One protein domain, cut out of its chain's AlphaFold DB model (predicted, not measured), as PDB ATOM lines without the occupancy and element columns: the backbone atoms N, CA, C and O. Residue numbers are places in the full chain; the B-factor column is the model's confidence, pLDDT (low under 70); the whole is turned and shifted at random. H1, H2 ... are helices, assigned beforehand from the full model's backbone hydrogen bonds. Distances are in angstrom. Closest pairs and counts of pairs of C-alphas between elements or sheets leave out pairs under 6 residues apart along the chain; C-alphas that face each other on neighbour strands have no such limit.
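AT A GLANCE: This is residues 11 to 86 of the 86 residues of an uncharacterized protein of Ignavibacteriaceae bacterium (UniProt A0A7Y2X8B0). Four crossed helices, H1 to H4, make a small body, and the last helix, H5, leads out of it, with residues 79 to 86, of which 79 to 84 belong to H5, sticking out as an arm. The long H1 runs along one side of the body, H2 folds back on it, H3 packs on H2, and the short H4 crosses H1. The printed part has 76 residues with five named helices, H1 to H5 in that order, no named strand, and class all helix. It is compact, with a radius of gyration of the C-alphas of 12.8 A, and elongated, spanning 43 by 26 by 20 A.

IN THESE COORDINATES: Find C-alpha 11 at (19.469, -0.757, -34.380); from there H1, residues 11 to 27, runs 24.5 A. Next come H2, residues 35 to 42, 10.5 A; H3, residues 47 to 59, 17.9 A; and H4, residues 65 to 70, 8.9 A. H5, residues 74 to 84, runs 15.3 A to C-alpha 84 at (6.021, 4.351, -24.217).

HOW THE PARTS SIT: Start at the hub, H2. It touches H1, closest at the C-alphas of Leu 20 and Asn 36, 7.0 A, in a hairpin at a steep tilt of 40 degrees, opposite ways. H3 touches H2 with residues 50 to 54 alone; the closest C-alphas, Leu 41 and Val 50, are 6.0 A apart. H4 touches H1 about perpendicular, at 79 degrees, closest at the C-alphas of Gln 17 and Ile 69, 6.0 A. H1 and H3 are apart. H5 is close to but not clearly touching H1, closest at the C-alphas of Ala 14 and Leu 74, 7.2 A. In all five helices every O i to N i+4 pair is within hydrogen-bond range.

THE WHOLE: Look to Asp 27 and Asn 86 for the farthest C-alphas, 42.9 A apart. The printed part has no cut and no long link. Residues 82 to 86 have pLDDT under 70.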
ATOM      1  N   HIS A  11      18.602  -0.761 -33.199       88.81
ATOM      2  CA  HIS A  11      19.469  -0.757 -34.380       88.81
ATOM      3  C   HIS A  11      20.341  -2.021 -34.474       88.81
ATOM      4  O   HIS A  11      20.658  -2.467 -35.572       88.81
ATOM      5  N   ARG A  12      20.706  -2.639 -33.341       91.50
ATOM      6  CA  ARG A  12      21.454  -3.905 -33.333       91.50
ATOM      7  C   ARG A  12      20.574  -5.078 -33.736       91.50
ATOM      8  O   ARG A  12      21.041  -5.963 -34.443       91.50
ATOM      9  N   LEU A  13      19.299  -5.053 -33.350       92.31
ATOM     10  CA  LEU A  13      18.315  -6.024 -33.827       92.31
ATOM     11  C   LEU A  13      18.115  -5.912 -35.347       92.31
ATOM     12  O   LEU A  13      18.023  -6.935 -36.023       92.31
ATOM     13  N   ALA A  14      18.136  -4.693 -35.899       92.50
ATOM     14  CA  ALA A  14      18.100  -4.472 -37.346       92.50
ATOM     15  C   ALA A  14      19.326  -5.062 -38.059       92.50
ATOM     16  O   ALA A  14      19.184  -5.735 -39.080       92.50
ATOM     17  N   TYR A  15      20.529  -4.871 -37.509       95.06
ATOM     18  CA  TYR A  15      21.736  -5.474 -38.079       95.06
ATOM     19  C   TYR A  15      21.732  -7.000 -38.000       95.06
ATOM     20  O   TYR A  15      22.117  -7.652 -38.970       95.06
ATOM     21  N   LEU A  16      21.243  -7.572 -36.896       95.12
ATOM     22  CA  LEU A  16      21.039  -9.012 -36.779       95.12
ATOM     23  C   LEU A  16      20.086  -9.523 -37.871       95.12
ATOM     24  O   LEU A  16      20.411 -10.491 -38.553       95.12
ATOM     25  N   GLN A  17      18.941  -8.868 -38.085       93.94
ATOM     26  CA  GLN A  17      18.009  -9.250 -39.152       93.94
ATOM     27  C   GLN A  17      18.653  -9.201 -40.539       93.94
ATOM     28  O   GLN A  17      18.501 -10.145 -41.314       93.94
ATOM     29  N   ALA A  18      19.398  -8.137 -40.843       94.44
ATOM     30  CA  ALA A  18      20.105  -8.005 -42.113       94.44
ATOM     31  C   ALA A  18      21.155  -9.114 -42.304       94.44
ATOM     32  O   ALA A  18      21.246  -9.706 -43.379       94.44
ATOM     33  N   TYR A  19      21.905  -9.441 -41.249       95.19
ATOM     34  CA  TYR A  19      22.856 -10.551 -41.253       95.19
ATOM     35  C   TYR A  19      22.164 -11.894 -41.533       95.19
ATOM     36  O   TYR A  19      22.579 -12.625 -42.431       95.19
ATOM     37  N   LEU A  20      21.078 -12.205 -40.820       94.69
ATOM     38  CA  LEU A  20      20.332 -13.452 -41.015       94.69
ATOM     39  C   LEU A  20      19.754 -13.559 -42.432       94.69
ATOM     40  O   LEU A  20      19.783 -14.636 -43.030       94.69
ATOM     41  N   TYR A  21      19.275 -12.445 -42.992       93.56
ATOM     42  CA  TYR A  21      18.807 -12.389 -44.375       93.56
ATOM     43  C   TYR A  21      19.928 -12.708 -45.377       93.56
ATOM     44  O   TYR A  21      19.717 -13.476 -46.319       93.56
ATOM     45  N   GLN A  22      21.136 -12.180 -45.157       93.94
ATOM     46  CA  GLN A  22      22.301 -12.478 -45.993       93.94
ATOM     47  C   GLN A  22      22.693 -13.960 -45.914       93.94
ATOM     48  O   GLN A  22      22.913 -14.582 -46.953       93.94
ATOM     49  N   VAL A  23      22.740 -14.541 -44.708       92.12
ATOM     50  CA  VAL A  23      23.021 -15.976 -44.513       92.12
ATOM     51  C   VAL A  23      21.997 -16.827 -45.257       92.12
ATOM     52  O   VAL A  23      22.371 -17.711 -46.023       92.12
ATOM     53  N   PHE A  24      20.704 -16.524 -45.101       89.56
ATOM     54  CA  PHE A  24      19.641 -17.231 -45.815       89.56
ATOM     55  C   PHE A  24      19.799 -17.140 -47.337       89.56
ATOM     56  O   PHE A  24      19.626 -18.138 -48.031       89.56
ATOM     57  N   THR A  25      20.154 -15.960 -47.850       89.94
ATOM     58  CA  THR A  25      20.330 -15.723 -49.289       89.94
ATOM     59  C   THR A  25      21.498 -16.527 -49.868       89.94
ATOM     60  O   THR A  25      21.407 -17.004 -50.995       89.94
ATOM     61  N   LEU A  26      22.586 -16.697 -49.108       91.06
ATOM     62  CA  LEU A  26      23.767 -17.446 -49.545       91.06
ATOM     63  C   LEU A  26      23.587 -18.965 -49.416       91.06
ATOM     64  O   LEU A  26      23.910 -19.701 -50.344       91.06
ATOM     65  N   ASP A  27      23.044 -19.427 -48.290       86.50
ATOM     66  CA  ASP A  27      22.916 -20.858 -47.995       86.50
ATOM     67  C   ASP A  27      21.643 -21.480 -48.594       86.50
ATOM     68  O   ASP A  27      21.488 -22.704 -48.603       86.50
ATOM     69  N   ASN A  28      20.699 -20.644 -49.046       80.62
ATOM     70  CA  ASN A  28      19.345 -21.013 -49.477       80.62
ATOM     71  C   ASN A  28      18.606 -21.914 -48.467       80.62
ATOM     72  O   ASN A  28      17.756 -22.736 -48.818       80.62
ATOM     73  N   ASN A  29      18.961 -21.802 -47.189       80.06
ATOM     74  CA  ASN A  29      18.393 -22.610 -46.128       80.06
ATOM     75  C   ASN A  29      18.272 -21.785 -44.860       80.06
ATOM     76  O   ASN A  29      19.248 -21.253 -44.336       80.06
ATOM     77  N   CYS A  30      17.053 -21.718 -44.346       79.19
ATOM     78  CA  CYS A  30      16.796 -21.038 -43.104       79.19
ATOM     79  C   CYS A  30      16.868 -22.026 -41.935       79.19
ATOM     80  O   CYS A  30      16.131 -23.017 -41.884       79.19
ATOM     81  N   LYS A  31      17.769 -21.769 -40.983       80.69
ATOM     82  CA  LYS A  31      17.979 -22.654 -39.834       80.69
ATOM     83  C   LYS A  31      16.764 -22.630 -38.906       80.69
ATOM     84  O   LYS A  31      16.313 -21.578 -38.466       80.69
ATOM     85  N   LYS A  32      16.273 -23.816 -38.532       89.12
ATOM     86  CA  LYS A  32      15.171 -24.005 -37.564       89.12
ATOM     87  C   LYS A  32      15.642 -23.941 -36.101       89.12
ATOM     88  O   LYS A  32      15.073 -24.597 -35.234       89.12
ATOM     89  N   ASN A  33      16.702 -23.186 -35.840       94.38
ATOM     90  CA  ASN A  33      17.274 -22.931 -34.522       94.38
ATOM     91  C   ASN A  33      17.818 -21.489 -34.482       94.38
ATOM     92  O   ASN A  33      17.536 -20.718 -35.394       94.38
ATOM     93  N   PHE A  34      18.548 -21.122 -33.426       96.50
ATOM     94  CA  PHE A  34      19.116 -19.777 -33.246       96.50
ATOM     95  C   PHE A  34      20.640 -19.732 -33.431       96.50
ATOM     96  O   PHE A  34      21.310 -18.902 -32.816       96.50
ATOM     97  N   ASP A  35      21.228 -20.666 -34.178       95.12
ATOM     98  CA  ASP A  35      22.686 -20.808 -34.211       95.12
ATOM     99  C   ASP A  35      23.364 -19.592 -34.850       95.12
ATOM    100  O   ASP A  35      24.345 -19.095 -34.297       95.12
ATOM    101  N   ASN A  36      22.811 -19.048 -35.941       95.31
ATOM    102  CA  ASN A  36      23.386 -17.858 -36.570       95.31
ATOM    103  C   ASN A  36      23.170 -16.620 -35.702       95.31
ATOM    104  O   ASN A  36      24.071 -15.793 -35.586       95.31
ATOM    105  N   THR A  37      22.010 -16.514 -35.047       95.69
ATOM    106  CA  THR A  37      21.752 -15.443 -34.078       95.69
ATOM    107  C   THR A  37      22.763 -15.471 -32.936       95.69
ATOM    108  O   THR A  37      23.380 -14.454 -32.627       95.69
ATOM    109  N   LYS A  38      22.987 -16.640 -32.324       96.62
ATOM    110  CA  LYS A  38      23.976 -16.801 -31.252       96.62
ATOM    111  C   LYS A  38      25.381 -16.477 -31.739       96.62
ATOM    112  O   LYS A  38      26.110 -15.799 -31.024       96.62
ATOM    113  N   TRP A  39      25.753 -16.964 -32.923       95.38
ATOM    114  CA  TRP A  39      27.059 -16.700 -33.517       95.38
ATOM    115  C   TRP A  39      27.293 -15.195 -33.689       95.38
ATOM    116  O   TRP A  39      28.278 -14.680 -33.173       95.38
ATOM    117  N   TYR A  40      26.338 -14.488 -34.300       95.81
ATOM    118  CA  TYR A  40      26.417 -13.044 -34.530       95.81
ATOM    119  C   TYR A  40      26.528 -12.252 -33.223       95.81
ATOM    120  O   TYR A  40      27.382 -11.380 -33.078       95.81
ATOM    121  N   LEU A  41      25.679 -12.564 -32.239       95.75
ATOM    122  CA  LEU A  41      25.657 -11.825 -30.979       95.75
ATOM    123  C   LEU A  41      26.936 -12.058 -30.159       95.75
ATOM    124  O   LEU A  41      27.475 -11.102 -29.600       95.75
ATOM    125  N   LYS A  42      27.474 -13.286 -30.140       96.31
ATOM    126  CA  LYS A  42      28.713 -13.626 -29.413       96.31
ATOM    127  C   LYS A  42      29.938 -12.827 -29.872       96.31
ATOM    128  O   LYS A  42      30.897 -12.728 -29.114       96.31
ATOM    129  N   GLU A  43      29.932 -12.227 -31.065       92.38
ATOM    130  CA  GLU A  43      31.047 -11.381 -31.515       92.38
ATOM    131  C   GLU A  43      31.187 -10.077 -30.713       92.38
ATOM    132  O   GLU A  43      32.262  -9.467 -30.704       92.38
ATOM    133  N   LYS A  44      30.099  -9.605 -30.086       87.88
ATOM    134  CA  LYS A  44      30.021  -8.277 -29.446       87.88
ATOM    135  C   LYS A  44      29.352  -8.276 -28.070       87.88
ATOM    136  O   LYS A  44      29.270  -7.206 -27.468       87.88
ATOM    137  N   HIS A  45      28.881  -9.426 -27.599       90.94
ATOM    138  CA  HIS A  45      28.074  -9.561 -26.389       90.94
ATOM    139  C   HIS A  45      28.535 -10.731 -25.522       90.94
ATOM    140  O   HIS A  45      29.090 -11.715 -26.016       90.94
ATOM    141  N   THR A  46      28.285 -10.623 -24.219       92.50
ATOM    142  CA  THR A  46      28.521 -11.707 -23.260       92.50
ATOM    143  C   THR A  46      27.504 -12.834 -23.445       92.50
ATOM    144  O   THR A  46      26.421 -12.633 -23.995       92.50
ATOM    145  N   ASP A  47      27.813 -14.033 -22.945       93.44
ATOM    146  CA  ASP A  47      26.869 -15.156 -23.001       93.44
ATOM    147  C   ASP A  47      25.547 -14.856 -22.269       93.44
ATOM    148  O   ASP A  47      24.495 -15.340 -22.686       93.44
ATOM    149  N   GLU A  48      25.571 -14.029 -21.219       91.94
ATOM    150  CA  GLU A  48      24.367 -13.584 -20.509       91.94
ATOM    151  C   GLU A  48      23.476 -12.705 -21.398       91.94
ATOM    152  O   GLU A  48      22.287 -12.984 -21.547       91.94
ATOM    153  N   GLU A  49      24.052 -11.700 -22.062       90.56
ATOM    154  CA  GLU A  49      23.332 -10.825 -22.997       90.56
ATOM    155  C   GLU A  49      22.785 -11.602 -24.205       90.56
ATOM    156  O   GLU A  49      21.652 -11.377 -24.647       90.56
ATOM    157  N   VAL A  50      23.566 -12.556 -24.724       95.50
ATOM    158  CA  VAL A  50      23.136 -13.451 -25.807       95.50
ATOM    159  C   VAL A  50      21.931 -14.271 -25.352       95.50
ATOM    160  O   VAL A  50      20.921 -14.312 -26.052       95.50
ATOM    161  N   ASN A  51      22.004 -14.901 -24.177       95.12
ATOM    162  CA  ASN A  51      20.911 -15.718 -23.653       95.12
ATOM    163  C   ASN A  51      19.659 -14.883 -23.374       95.12
ATOM    164  O   ASN A  51      18.576 -15.286 -23.790       95.12
ATOM    165  N   SER A  52      19.810 -13.694 -22.786       93.94
ATOM    166  CA  SER A  52      18.714 -12.740 -22.585       93.94
ATOM    167  C   SER A  52      18.035 -12.367 -23.906       93.94
ATOM    168  O   SER A  52      16.810 -12.397 -24.017       93.94
ATOM    169  N   THR A  53      18.819 -12.122 -24.963       94.75
ATOM    170  CA  THR A  53      18.282 -11.817 -26.299       94.75
ATOM    171  C   THR A  53      17.519 -12.998 -26.901       94.75
ATOM    172  O   THR A  53      16.435 -12.832 -27.462       94.75
ATOM    173  N   ILE A  54      18.052 -14.212 -26.760       96.44
ATOM    174  CA  ILE A  54      17.377 -15.431 -27.217       96.44
ATOM    175  C   ILE A  54      16.082 -15.676 -26.434       96.44
ATOM    176  O   ILE A  54      15.072 -16.063 -27.022       96.44
ATOM    177  N   ASP A  55      16.089 -15.458 -25.123       95.56
ATOM    178  CA  ASP A  55      14.913 -15.661 -24.282       95.56
ATOM    179  C   ASP A  55      13.847 -14.593 -24.525       95.56
ATOM    180  O   ASP A  55      12.663 -14.929 -24.555       95.56
ATOM    181  N   PHE A  56      14.242 -13.354 -24.834       94.25
ATOM    182  CA  PHE A  56      13.337 -12.333 -25.362       94.25
ATOM    183  C   PHE A  56      12.632 -12.819 -26.636       94.25
ATOM    184  O   PHE A  56      11.402 -12.818 -26.685       94.25
ATOM    185  N   PHE A  57      13.376 -13.314 -27.636       94.56
ATOM    186  CA  PHE A  57      12.783 -13.820 -28.881       94.56
ATOM    187  C   PHE A  57      11.800 -14.969 -28.644       94.56
ATOM    188  O   PHE A  57      10.705 -14.971 -29.212       94.56
ATOM    189  N   LYS A  58      12.144 -15.917 -27.768       95.19
ATOM    190  CA  LYS A  58      11.220 -16.989 -27.368       95.19
ATOM    191  C   LYS A  58       9.990 -16.443 -26.649       95.19
ATOM    192  O   LYS A  58       8.887 -16.929 -26.891       95.19
ATOM    193  N   GLY A  59      10.171 -15.445 -25.783       92.62
ATOM    194  CA  GLY A  59       9.105 -14.804 -25.015       92.62
ATOM    195  C   GLY A  59       8.052 -14.133 -25.895       92.62
ATOM    196  O   GLY A  59       6.869 -14.183 -25.567       92.62
ATOM    197  N   ILE A  60       8.461 -13.594 -27.046       90.12
ATOM    198  CA  ILE A  60       7.557 -13.032 -28.064       90.12
ATOM    199  C   ILE A  60       7.135 -14.059 -29.136       90.12
ATOM    200  O   ILE A  60       6.537 -13.705 -30.149       90.12
ATOM    201  N   GLY A  61       7.424 -15.348 -28.928       93.00
ATOM    202  CA  GLY A  61       6.919 -16.450 -29.755       93.00
ATOM    203  C   GLY A  61       7.767 -16.831 -30.973       93.00
ATOM    204  O   GLY A  61       7.333 -17.676 -31.764       93.00
ATOM    205  N   LEU A  62       8.971 -16.275 -31.132       95.00
ATOM    206  CA  LEU A  62       9.913 -16.692 -32.174       95.00
ATOM    207  C   LEU A  62      10.635 -17.975 -31.749       95.00
ATOM    208  O   LEU A  62      11.049 -18.130 -30.601       95.00
ATOM    209  N   LYS A  63      10.812 -18.910 -32.683       95.38
ATOM    210  CA  LYS A  63      11.381 -20.239 -32.404       95.38
ATOM    211  C   LYS A  63      12.741 -20.463 -33.060       95.38
ATOM    212  O   LYS A  63      13.432 -21.410 -32.693       95.38
ATOM    213  N   CYS A  64      13.105 -19.642 -34.043       95.00
ATOM    214  CA  CYS A  64      14.331 -19.800 -34.820       95.00
ATOM    215  C   CYS A  64      14.729 -18.523 -35.573       95.00
ATOM    216  O   CYS A  64      13.948 -17.575 -35.652       95.00
ATOM    217  N   ASP A  65      15.907 -18.551 -36.201       94.50
ATOM    218  CA  ASP A  65      16.421 -17.511 -37.100       94.50
ATOM    219  C   ASP A  65      15.396 -17.133 -38.189       94.50
ATOM    220  O   ASP A  65      15.238 -15.963 -38.530       94.50
ATOM    221  N   CYS A  66      14.618 -18.099 -38.691       92.25
ATOM    222  CA  CYS A  66      13.588 -17.842 -39.705       92.25
ATOM    223  C   CYS A  66      12.440 -16.992 -39.201       92.25
ATOM    224  O   CYS A  66      11.876 -16.203 -39.958       92.25
ATOM    225  N   ASP A  67      12.063 -17.174 -37.942       94.69
ATOM    226  CA  ASP A  67      11.007 -16.371 -37.346       94.69
ATOM    227  C   ASP A  67      11.495 -14.932 -37.150       94.69
ATOM    228  O   ASP A  67      10.724 -14.001 -37.362       94.69
ATOM    229  N   ILE A  68      12.785 -14.735 -36.853       93.69
ATOM    230  CA  ILE A  68      13.388 -13.398 -36.777       93.69
ATOM    231  C   ILE A  68      13.329 -12.689 -38.139       93.69
ATOM    232  O   ILE A  68      13.045 -11.499 -38.187       93.69
ATOM    233  N   ILE A  69      13.540 -13.391 -39.253       90.56
ATOM    234  CA  ILE A  69      13.419 -12.780 -40.589       90.56
ATOM    235  C   ILE A  69      11.948 -12.505 -40.950       90.56
ATOM    236  O   ILE A  69      11.627 -11.441 -41.466       90.56
ATOM    237  N   ASN A  70      11.053 -13.468 -40.709       88.12
ATOM    238  CA  ASN A  70       9.708 -13.458 -41.301       88.12
ATOM    239  C   ASN A  70       8.605 -12.879 -40.407       88.12
ATOM    240  O   ASN A  70       7.529 -12.565 -40.909       88.12
ATOM    241  N   LYS A  71       8.814 -12.824 -39.088       89.88
ATOM    242  CA  LYS A  71       7.764 -12.481 -38.112       89.88
ATOM    243  C   LYS A  71       8.133 -11.323 -37.201       89.88
ATOM    244  O   LYS A  71       7.246 -10.737 -36.595       89.88
ATOM    245  N   PHE A  72       9.418 -11.018 -37.062       88.44
ATOM    246  CA  PHE A  72       9.863  -9.944 -36.187       88.44
ATOM    247  C   PHE A  72       9.780  -8.601 -36.926       88.44
ATOM    248  O   PHE A  72      10.663  -8.259 -37.710       88.44
ATOM    249  N   ASP A  73       8.703  -7.840 -36.716       87.38
ATOM    250  CA  ASP A  73       8.549  -6.517 -37.330       87.38
ATOM    251  C   ASP A  73       9.140  -5.421 -36.433       87.38
ATOM    252  O   ASP A  73       8.545  -4.975 -35.450       87.38
ATOM    253  N   LEU A  74      10.330  -4.942 -36.797       84.50
ATOM    254  CA  LEU A  74      10.989  -3.849 -36.083       84.50
ATOM    255  C   LEU A  74      10.213  -2.527 -36.133       84.50
ATOM    256  O   LEU A  74      10.424  -1.678 -35.269       84.50
ATOM    257  N   ARG A  75       9.321  -2.329 -37.113       82.31
ATOM    258  CA  ARG A  75       8.513  -1.104 -37.215       82.31
ATOM    259  C   ARG A  75       7.460  -1.063 -36.119       82.31
ATOM    260  O   ARG A  75       7.301  -0.024 -35.478       82.31
ATOM    261  N   GLU A  76       6.797  -2.190 -35.875       81.62
ATOM    262  CA  GLU A  76       5.820  -2.342 -34.795       81.62
ATOM    263  C   GLU A  76       6.484  -2.049 -33.443       81.62
ATOM    264  O   GLU A  76       6.069  -1.137 -32.732       81.62
ATOM    265  N   ILE A  77       7.631  -2.681 -33.183       80.56
ATOM    266  CA  ILE A  77       8.425  -2.473 -31.962       80.56
ATOM    267  C   ILE A  77       8.882  -1.020 -31.813       80.56
ATOM    268  O   ILE A  77       8.797  -0.442 -30.731       80.56
ATOM    269  N   SER A  78       9.364  -0.396 -32.892       77.94
ATOM    270  CA  SER A  78       9.782   1.008 -32.844       77.94
ATOM    271  C   SER A  78       8.625   1.948 -32.496       77.94
ATOM    272  O   SER A  78       8.817   2.909 -31.752       77.94
ATOM    273  N   THR A  79       7.422   1.641 -32.984       78.00
ATOM    274  CA  THR A  79       6.206   2.417 -32.719       78.00
ATOM    275  C   THR A  79       5.806   2.280 -31.253       78.00
ATOM    276  O   THR A  79       5.556   3.284 -30.589       78.00
ATOM    277  N   GLU A  80       5.833   1.062 -30.710       75.75
ATOM    278  CA  GLU A  80       5.562   0.811 -29.290       75.75
ATOM    279  C   GLU A  80       6.536   1.549 -28.364       75.75
ATOM    280  O   GLU A  80       6.108   2.168 -27.389       75.75
ATOM    281  N   ILE A  81       7.833   1.548 -28.688       74.25
ATOM    282  CA  ILE A  81       8.851   2.265 -27.906       74.25
ATOM    283  C   ILE A  81       8.588   3.773 -27.930       74.25
ATOM    284  O   ILE A  81       8.628   4.418 -26.885       74.25
ATOM    285  N   LEU A  82       8.281   4.343 -29.099       69.62
ATOM    286  CA  LEU A  82       7.953   5.766 -29.218       69.62
ATOM    287  C   LEU A  82       6.704   6.141 -28.408       69.62
ATOM    288  O   LEU A  82       6.674   7.205 -27.791       69.62
ATOM    289  N   HIS A  83       5.688   5.277 -28.376       69.88
ATOM    290  CA  HIS A  83       4.492   5.504 -27.564       69.88
ATOM    291  C   HIS A  83       4.753   5.380 -26.062       69.88
ATOM    292  O   HIS A  83       4.143   6.120 -25.302       69.88
ATOM    293  N   ALA A  84       5.667   4.507 -25.629       61.28
ATOM    294  CA  ALA A  84       6.021   4.351 -24.217       61.28
ATOM    295  C   ALA A  84       6.754   5.571 -23.615       61.28
ATOM    296  O   ALA A  84       6.863   5.677 -22.394       61.28
ATOM    297  N   HIS A  85       7.268   6.475 -24.453       57.25
ATOM    298  CA  HIS A  85       7.935   7.711 -24.035       57.25
ATOM    299  C   HIS A  85       7.021   8.953 -24.020       57.25
ATOM    300  O   HIS A  85       7.504  10.031 -23.665       57.25
ATOM    301  N   ASN A  86       5.739   8.816 -24.390       50.91
ATOM    302  CA  ASN A  86       4.711   9.863 -24.275       50.91
ATOM    303  C   ASN A  86       3.770   9.586 -23.098       50.91
ATOM    304  O   ASN A  86       3.244  10.575 -22.543       50.91
TER     305      ASN A  86